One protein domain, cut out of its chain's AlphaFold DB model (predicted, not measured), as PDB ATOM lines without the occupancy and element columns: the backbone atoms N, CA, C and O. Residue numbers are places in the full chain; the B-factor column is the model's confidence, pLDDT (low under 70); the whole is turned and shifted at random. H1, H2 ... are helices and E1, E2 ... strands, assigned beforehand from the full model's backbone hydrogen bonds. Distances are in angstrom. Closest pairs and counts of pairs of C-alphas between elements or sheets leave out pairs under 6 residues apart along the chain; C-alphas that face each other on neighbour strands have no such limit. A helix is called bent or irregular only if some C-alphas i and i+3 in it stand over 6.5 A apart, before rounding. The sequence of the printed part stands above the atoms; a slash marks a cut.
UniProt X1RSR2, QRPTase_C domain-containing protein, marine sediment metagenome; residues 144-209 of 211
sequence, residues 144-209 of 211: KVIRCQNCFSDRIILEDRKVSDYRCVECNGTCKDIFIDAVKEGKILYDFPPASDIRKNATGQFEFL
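AT A GLANCE: This is residues 144 to 209 of the 211 residues of the protein "QRPTase_C domain-containing protein" of marine sediment metagenome (UniProt X1RSR2). What is the shape? It is a loose, open frame: a small sheet of E2, E1 and E3 at one side, a long link reaching away to a turn at residues 183 to 188 that sticks out, and the single helix H1 folding back from the link's far end with residues 195 to 204 standing free. What is it built of? The 66 printed residues hold E1, E2, E3, H1 in that order, the sheet running E2, E1, E3 and antiparallel; the class is mixed, helices and strands, with under half of the residues in named elements. How large is it? It is loose and flat, with a radius of gyration of the C-alphas of 14.1 A and spans of 35 by 31 by 13 A.

HOW THE PARTS SIT: How do the strands pair? E1, residues 144 to 148, and E2, residues 154 to 158, form an antiparallel hairpin at 145 degrees, with N 146 and O 155 at 2.8 A. E1 is also antiparallel to E3, residues 175 to 177, at 148 degrees, with N 147 and O 176 at 2.8 A. Where is the helix? H1, residues 195 to 208, is not on the sheet and is apart from E1 and E2; 7 of its 10 O i to N i+4 pairs are within hydrogen-bond range.

IN THESE COORDINATES: Where does E1 begin? C-alpha 144 is at (215.769, 181.243, 141.209); E1 is 13.3 A long, E2 13.6 A and E3 7.0 A. Where does H1 end? C-alpha 208 is at (226.319, 163.464, 140.996); H1 is 21.3 A long and only just irregular, with C-alphas 204 and 207 6.6 A apart.

THE WHOLE: Which links are long? Those from E2 to E3, 16 residues, and from E3 to H1, 17 residues, are long; E1 to E2 is tight. How far does it reach? The two C-alphas farthest apart, of Cys 171 and Gly 186, are 39.1 A apart. Is it confident and unbroken? The printed part has no cut, and no printed residue is under 70 in pLDDT.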
ATOM      1  N   LYS A 144     215.816 182.619 140.715       97.19
ATOM      2  CA  LYS A 144     215.769 181.243 141.209       97.19
ATOM      3  C   LYS A 144     216.882 180.402 140.612       97.19
ATOM      4  O   LYS A 144     217.446 180.736 139.561       97.19
ATOM      5  N   VAL A 145     217.188 179.302 141.289       97.94
ATOM      6  CA  VAL A 145     218.097 178.272 140.787       97.94
ATOM      7  C   VAL A 145     217.253 177.136 140.233       97.94
ATOM      8  O   VAL A 145     216.382 176.607 140.920       97.94
ATOM      9  N   ILE A 146     217.514 176.752 138.987       97.81
ATOM     10  CA  ILE A 146     216.942 175.552 138.387       97.81
ATOM     11  C   ILE A 146     218.021 174.475 138.290       97.81
ATOM     12  O   ILE A 146     219.136 174.753 137.852       97.81
ATOM     13  N   ARG A 147     217.674 173.243 138.659       96.94
ATOM     14  CA  ARG A 147     218.574 172.086 138.653       96.94
ATOM     15  C   ARG A 147     218.105 171.024 137.675       96.94
ATOM     16  O   ARG A 147     216.934 170.620 137.693       96.94
ATOM     17  N   CYS A 148     219.016 170.538 136.837       96.19
ATOM     18  CA  CYS A 148     218.752 169.396 135.971       96.19
ATOM     19  C   CYS A 148     218.477 168.138 136.800       96.19
ATOM     20  O   CYS A 148     219.239 167.795 137.695       96.19
ATOM     21  N   GLN A 149     217.414 167.410 136.465       93.94
ATOM     22  CA  GLN A 149     217.049 166.170 137.161       93.94
ATOM     23  C   GLN A 149     217.865 164.944 136.719       93.94
ATOM     24  O   GLN A 149     217.681 163.878 137.287       93.94
ATOM     25  N   ASN A 150     218.711 165.080 135.691       93.56
ATOM     26  CA  ASN A 150     219.509 163.981 135.145       93.56
ATOM     27  C   ASN A 150     220.988 164.082 135.539       93.56
ATOM     28  O   ASN A 150     221.542 163.130 136.063       93.56
ATOM     29  N   CYS A 151     221.623 165.235 135.305       93.31
ATOM     30  CA  CYS A 151     223.053 165.431 135.584       93.31
ATOM     31  C   CYS A 151     223.337 166.426 136.716       93.31
ATOM     32  O   CYS A 151     224.477 166.836 136.888       93.31
ATOM     33  N   PHE A 152     222.305 166.882 137.435       94.50
ATOM     34  CA  PHE A 152     222.435 167.774 138.595       94.50
ATOM     35  C   PHE A 152     223.063 169.159 138.338       94.50
ATOM     36  O   PHE A 152     223.261 169.927 139.273       94.50
ATOM     37  N   SER A 153     223.310 169.515 137.072       95.00
ATOM     38  CA  SER A 153     223.796 170.839 136.672       95.00
ATOM     39  C   SER A 153     222.792 171.942 137.030       95.00
ATOM     40  O   SER A 153     221.594 171.831 136.729       95.00
ATOM     41  N   ASP A 154     223.304 173.012 137.639       96.12
ATOM     42  CA  ASP A 154     222.541 174.173 138.088       96.12
ATOM     43  C   ASP A 154     222.610 175.336 137.098       96.12
ATOM     44  O   ASP A 154     223.633 175.609 136.469       96.12
ATOM     45  N   ARG A 155     221.512 176.086 137.007       96.44
ATOM     46  CA  ARG A 155     221.432 177.336 136.250       96.44
ATOM     47  C   ARG A 155     220.615 178.371 137.009       96.44
ATOM     48  O   ARG A 155     219.548 178.073 137.532       96.44
ATOM     49  N   ILE A 156     221.082 179.615 137.002       97.62
ATOM     50  CA  ILE A 156     220.348 180.751 137.568       97.62
ATOM     51  C   ILE A 156     219.483 181.387 136.474       97.62
ATOM     52  O   ILE A 156     219.969 181.655 135.369       97.62
ATOM     53  N   ILE A 157     218.212 181.647 136.780       97.38
ATOM     54  CA  ILE A 157     217.277 182.382 135.916       97.38
ATOM     55  C   ILE A 157     216.548 183.464 136.721       97.38
ATOM     56  O   ILE A 157     216.519 183.420 137.950       97.38
ATOM     57  N   LEU A 158     215.967 184.449 136.033       97.81
ATOM     58  CA  LEU A 158     215.116 185.453 136.679       97.81
ATOM     59  C   LEU A 158     213.826 184.813 137.211       97.81
ATOM     60  O   LEU A 158     213.311 183.861 136.622       97.81
ATOM     61  N   GLU A 159     213.299 185.364 138.301       96.38
ATOM     62  CA  GLU A 159     212.114 184.829 138.982       96.38
ATOM     63  C   GLU A 159     210.863 184.826 138.088       96.38
ATOM     64  O   GLU A 159     210.068 183.888 138.095       96.38
ATOM     65  N   ASP A 160     210.734 185.831 137.224       94.31
ATOM     66  CA  ASP A 160     209.627 185.984 136.274       94.31
ATOM     67  C   ASP A 160     209.641 184.965 135.112       94.31
ATOM     68  O   ASP A 160     208.695 184.901 134.321       94.31
ATOM     69  N   ARG A 161     210.693 184.144 134.989       96.38
ATOM     70  CA  ARG A 161     210.842 183.161 133.907       96.38
ATOM     71  C   ARG A 161     210.262 181.802 134.278       96.38
ATOM     72  O   ARG A 161     210.409 181.313 135.398       96.38
ATOM     73  N   LYS A 162     209.650 181.141 133.290       96.00
ATOM     74  CA  LYS A 162     209.110 179.789 133.449       96.00
ATOM     75  C   LYS A 162     210.214 178.757 133.266       96.00
ATOM     76  O   LYS A 162     210.915 178.763 132.260       96.00
ATOM     77  N   VAL A 163     210.322 177.815 134.201       95.62
ATOM     78  CA  VAL A 163     211.315 176.725 134.137       95.62
ATOM     79  C   VAL A 163     211.133 175.856 132.886       95.62
ATOM     80  O   VAL A 163     212.116 175.372 132.335       95.62
ATOM     81  N   SER A 164     209.895 175.717 132.394       94.75
ATOM     82  CA  SER A 164     209.554 174.980 131.166       94.75
ATOM     83  C   SER A 164     210.287 175.464 129.917       94.75
ATOM     84  O   SER A 164     210.438 174.698 128.967       94.75
ATOM     85  N   ASP A 165     210.739 176.717 129.921       95.81
ATOM     86  CA  ASP A 165     211.392 177.352 128.778       95.81
ATOM     87  C   ASP A 165     212.888 176.990 128.711       95.81
ATOM     88  O   ASP A 165     213.584 177.359 127.766       95.81
ATOM     89  N   TYR A 166     213.394 176.254 129.708       95.56
ATOM     90  CA  TYR A 166     214.800 175.899 129.840       95.56
ATOM     91  C   TYR A 166     215.005 174.386 129.801       95.56
ATOM     92  O   TYR A 166     214.311 173.601 130.448       95.56
ATOM     93  N   ARG A 167     216.044 173.983 129.069       96.25
ATOM     94  CA  ARG A 167     216.630 172.643 129.109       96.25
ATOM     95  C   ARG A 167     218.037 172.725 129.680       96.25
ATOM     96  O   ARG A 167     218.678 173.778 129.621       96.25
ATOM     97  N   CYS A 168     218.499 171.619 130.253       95.81
ATOM     98  CA  CYS A 168     219.874 171.512 130.721       95.81
ATOM     99  C   CYS A 168     220.846 171.696 129.550       95.81
ATOM    100  O   CYS A 168     220.664 171.085 128.501       95.81
ATOM    101  N   VAL A 169     221.876 172.518 129.740       93.69
ATOM    102  CA  VAL A 169     222.872 172.798 128.694       93.69
ATOM    103  C   VAL A 169     223.785 171.590 128.458       93.69
ATOM    104  O   VAL A 169     224.153 171.331 127.320       93.69
ATOM    105  N   GLU A 170     224.062 170.811 129.505       94.00
ATOM    106  CA  GLU A 170     224.990 169.674 129.448       94.00
ATOM    107  C   GLU A 170     224.364 168.413 128.832       94.00
ATOM    108  O   GLU A 170     224.994 167.721 128.039       94.00
ATOM    109  N   CYS A 171     223.113 168.091 129.185       95.50
ATOM    110  CA  CYS A 171     222.480 166.824 128.785       95.50
ATOM    111  C   CYS A 171     221.090 166.969 128.149       95.50
ATOM    112  O   CYS A 171     220.408 165.970 127.927       95.50
ATOM    113  N   ASN A 172     220.623 168.198 127.906       95.94
ATOM    114  CA  ASN A 172     219.285 168.496 127.371       95.94
ATOM    115  C   ASN A 172     218.102 167.966 128.223       95.94
ATOM    116  O   ASN A 172     216.947 167.953 127.786       95.94
ATOM    117  N   GLY A 173     218.368 167.547 129.464       95.19
ATOM    118  CA  GLY A 173     217.370 167.058 130.412       95.19
ATOM    119  C   GLY A 173     216.407 168.139 130.919       95.19
ATOM    120  O   GLY A 173     216.599 169.341 130.713       95.19
ATOM    121  N   THR A 174     215.350 167.704 131.607       97.19
ATOM    122  CA  THR A 174     214.391 168.594 132.282       97.19
ATOM    123  C   THR A 174     214.996 169.210 133.539       97.19
ATOM    124  O   THR A 174     215.619 168.504 134.338       97.19
ATOM    125  N   CYS A 175     214.745 170.500 133.748       97.19
ATOM    126  CA  CYS A 175     215.127 171.206 134.966       97.19
ATOM    127  C   CYS A 175     213.920 171.407 135.890       97.19
ATOM    128  O   CYS A 175     212.777 171.456 135.431       97.19
ATOM    129  N   LYS A 176     214.180 171.539 137.190       97.19
ATOM    130  CA  LYS A 176     213.195 171.953 138.196       97.19
ATOM    131  C   LYS A 176     213.728 173.133 138.988       97.19
ATOM    132  O   LYS A 176     214.933 173.227 139.180       97.19
ATOM    133  N   ASP A 177     212.828 173.992 139.445       97.25
ATOM    134  CA  ASP A 177     213.148 174.978 140.475       97.25
ATOM    135  C   ASP A 177     213.510 174.256 141.779       97.25
ATOM    136  O   ASP A 177     212.817 173.309 142.161       97.25
ATOM    137  N   ILE A 178     214.607 174.661 142.417       95.94
ATOM    138  CA  ILE A 178     215.033 174.111 143.712       95.94
ATOM    139  C   ILE A 178     214.810 175.083 144.869       95.94
ATOM    140  O   ILE A 178     215.067 174.723 146.018       95.94
ATOM    141  N   PHE A 179     214.347 176.305 144.593       94.88
ATOM    142  CA  PHE A 179     213.918 177.211 145.646       94.88
ATOM    143  C   PHE A 179     212.553 176.786 146.179       94.88
ATOM    144  O   PHE A 179     211.709 176.235 145.473       94.88
ATOM    145  N   ILE A 180     212.363 177.029 147.469       92.44
ATOM    146  CA  ILE A 180     211.131 176.735 148.183       92.44
ATOM    147  C   ILE A 180     210.711 177.968 148.973       92.44
ATOM    148  O   ILE A 180     211.547 178.662 149.558       92.44
ATOM    149  N   ASP A 181     209.405 178.208 149.038       92.00
ATOM    150  CA  ASP A 181     208.835 179.250 149.887       92.00
ATOM    151  C   ASP A 181     208.874 178.789 151.347       92.00
ATOM    152  O   ASP A 181     207.918 178.213 151.862       92.00
ATOM    153  N   ALA A 182     210.000 179.009 152.027       94.75
ATOM    154  CA  ALA A 182     210.166 178.589 153.418       94.75
ATOM    155  C   ALA A 182     209.337 179.438 154.399       94.75
ATOM    156  O   ALA A 182     208.903 178.944 155.442       94.75
ATOM    157  N   VAL A 183     209.103 180.712 154.066       96.25
ATOM    158  CA  VAL A 183     208.317 181.665 154.857       96.25
ATOM    159  C   VAL A 183     207.440 182.486 153.919       96.25
ATOM    160  O   VAL A 183     207.930 183.029 152.933       96.25
ATOM    161  N   LYS A 184     206.155 182.633 154.252       95.12
ATOM    162  CA  LYS A 184     205.206 183.477 153.516       95.12
ATOM    163  C   LYS A 184     204.363 184.286 154.489       95.12
ATOM    164  O   LYS A 184     203.771 183.719 155.403       95.12
ATOM    165  N   GLU A 185     204.328 185.606 154.309       95.12
ATOM    166  CA  GLU A 185     203.560 186.530 155.168       95.12
ATOM    167  C   GLU A 185     203.837 186.325 156.674       95.12
ATOM    168  O   GLU A 185     202.933 186.298 157.505       95.12
ATOM    169  N   GLY A 186     205.110 186.111 157.031       95.06
ATOM    170  CA  GLY A 186     205.541 185.868 158.414       95.06
ATOM    171  C   GLY A 186     205.218 184.474 158.967       95.06
ATOM    172  O   GLY A 186     205.581 184.180 160.104       95.06
ATOM    173  N   LYS A 187     204.578 183.595 158.187       96.12
ATOM    174  CA  LYS A 187     204.321 182.199 158.562       96.12
ATOM    175  C   LYS A 187     205.392 181.296 157.976       96.12
ATOM    176  O   LYS A 187     205.653 181.341 156.776       96.12
ATOM    177  N   ILE A 188     205.984 180.457 158.819       96.62
ATOM    178  CA  ILE A 188     206.900 179.413 158.367       96.62
ATOM    179  C   ILE A 188     206.072 178.330 157.669       96.62
ATOM    180  O   ILE A 188     205.145 177.784 158.262       96.62
ATOM    181  N   LEU A 189     206.393 178.067 156.405       95.12
ATOM    182  CA  LEU A 189     205.786 177.013 155.588       95.12
ATOM    183  C   LEU A 189     206.700 175.791 155.446       95.12
ATOM    184  O   LEU A 189     206.242 174.733 155.024       95.12
ATOM    185  N   TYR A 190     207.986 175.938 155.773       93.62
ATOM    186  CA  TYR A 190     208.950 174.851 155.705       93.62
ATOM    187  C   TYR A 190     208.702 173.811 156.800       93.62
ATOM    188  O   TYR A 190     208.684 174.140 157.987       93.62
ATOM    189  N   ASP A 191     208.554 172.555 156.390       89.31
ATOM    190  CA  ASP A 191     208.534 171.411 157.293       89.31
ATOM    191  C   ASP A 191     209.987 171.057 157.630       89.31
ATOM    192  O   ASP A 191     210.729 170.645 156.742       89.31
ATOM    193  N   PHE A 192     210.428 171.316 158.866       93.12
ATOM    194  CA  PHE A 192     211.806 171.077 159.307       93.12
ATOM    195  C   PHE A 192     212.040 169.566 159.452       93.12
ATOM    196  O   PHE A 192     211.673 168.994 160.485       93.12
ATOM    197  N   PRO A 193     212.656 168.898 158.458       94.88
ATOM    198  CA  PRO A 193     212.762 167.454 158.489       94.88
ATOM    199  C   PRO A 193     213.788 167.026 159.547       94.88
ATOM    200  O   PRO A 193     214.711 167.783 159.873       94.88
ATOM    201  N   PRO A 194     213.679 165.801 160.085       97.19
ATOM    202  CA  PRO A 194     214.658 165.301 161.034       97.19
ATOM    203  C   PRO A 194     216.043 165.212 160.377       97.19
ATOM    204  O   PRO A 194     216.182 164.966 159.177       97.19
ATOM    205  N   ALA A 195     217.098 165.354 161.183       97.56
ATOM    206  CA  ALA A 195     218.479 165.352 160.695       97.56
ATOM    207  C   ALA A 195     218.844 164.089 159.886       97.56
ATOM    208  O   ALA A 195     219.673 164.153 158.979       97.56
ATOM    209  N   SER A 196     218.207 162.948 160.176       97.12
ATOM    210  CA  SER A 196     218.357 161.707 159.407       97.12
ATOM    211  C   SER A 196     217.925 161.851 157.949       97.12
ATOM    212  O   SER A 196     218.602 161.331 157.062       97.12
ATOM    213  N   ASP A 197     216.836 162.575 157.697       96.56
ATOM    214  CA  ASP A 197     216.273 162.745 156.358       96.56
ATOM    215  C   ASP A 197     217.085 163.770 155.574       96.56
ATOM    216  O   ASP A 197     217.403 163.541 154.405       96.56
ATOM    217  N   ILE A 198     217.522 164.842 156.246       96.31
ATOM    218  CA  ILE A 198     218.465 165.822 155.687       96.31
ATOM    219  C   ILE A 198     219.755 165.116 155.262       96.31
ATOM    220  O   ILE A 198     220.201 165.272 154.127       96.31
ATOM    221  N   ARG A 199     220.327 164.281 156.142       96.75
ATOM    222  CA  ARG A 199     221.528 163.494 155.837       96.75
ATOM    223  C   ARG A 199     221.292 162.558 154.657       96.75
ATOM    224  O   ARG A 199     222.124 162.531 153.759       96.75
ATOM    225  N   LYS A 200     220.188 161.802 154.650       96.62
ATOM    226  CA  LYS A 200     219.859 160.868 153.563       96.62
ATOM    227  C   LYS A 200     219.772 161.591 152.222       96.62
ATOM    228  O   LYS A 200     220.297 161.089 151.232       96.62
ATOM    229  N   ASN A 201     219.142 162.765 152.205       93.25
ATOM    230  CA  ASN A 201     219.055 163.606 151.018       93.25
ATOM    231  C   ASN A 201     220.450 164.068 150.573       93.25
ATOM    232  O   ASN A 201     220.829 163.802 149.438       93.25
ATOM    233  N   ALA A 202     221.245 164.651 151.476       94.50
ATOM    234  CA  ALA A 202     222.594 165.125 151.168       94.50
ATOM    235  C   ALA A 202     223.497 164.012 150.609       94.50
ATOM    236  O   ALA A 202     224.107 164.188 149.560       94.50
ATOM    237  N   THR A 203     223.535 162.840 151.251       94.75
ATOM    238  CA  THR A 203     224.355 161.712 150.777       94.75
ATOM    239  C   THR A 203     223.827 161.094 149.488       94.75
ATOM    240  O   THR A 203     224.608 160.567 148.707       94.75
ATOM    241  N   GLY A 204     222.513 161.152 149.246       92.56
ATOM    242  CA  GLY A 204     221.922 160.682 147.992       92.56
ATOM    243  C   GLY A 204     222.376 161.505 146.787       92.56
ATOM    244  O   GLY A 204     222.438 160.981 145.687       92.56
ATOM    245  N   GLN A 205     222.758 162.766 146.997       91.69
ATOM    246  CA  GLN A 205     223.261 163.641 145.936       91.69
ATOM    247  C   GLN A 205     224.726 163.373 145.570       91.69
ATOM    248  O   GLN A 205     225.200 163.899 144.566       91.69
ATOM    249  N   PHE A 206     225.454 162.561 146.345       91.50
ATOM    250  CA  PHE A 206     226.866 162.273 146.070       91.50
ATOM    251  C   PHE A 206     227.065 161.479 144.777       91.50
ATOM    252  O   PHE A 206     228.147 161.534 144.211       91.50
ATOM    253  N   GLU A 207     226.027 160.810 144.260       90.12
ATOM    254  CA  GLU A 207     226.075 160.147 142.948       90.12
ATOM    255  C   GLU A 207     226.347 161.115 141.783       90.12
ATOM    256  O   GLU A 207     226.793 160.690 140.720       90.12
ATOM    257  N   PHE A 208     226.095 162.412 141.987       88.12
ATOM    258  CA  PHE A 208     226.319 163.464 140.996       88.12
ATOM    259  C   PHE A 208     227.633 164.228 141.197       88.12
ATOM    260  O   PHE A 208     227.896 165.183 140.466       88.12
ATOM    261  N   LEU A 209     228.430 163.857 142.200       83.25
ATOM    262  CA  LEU A 209     229.718 164.476 142.489       83.25
ATOM    263  C   LEU A 209     230.843 163.532 142.060       83.25
ATOM    264  O   LEU A 209     230.782 162.330 142.310       83.25
TER     265      LEU A 209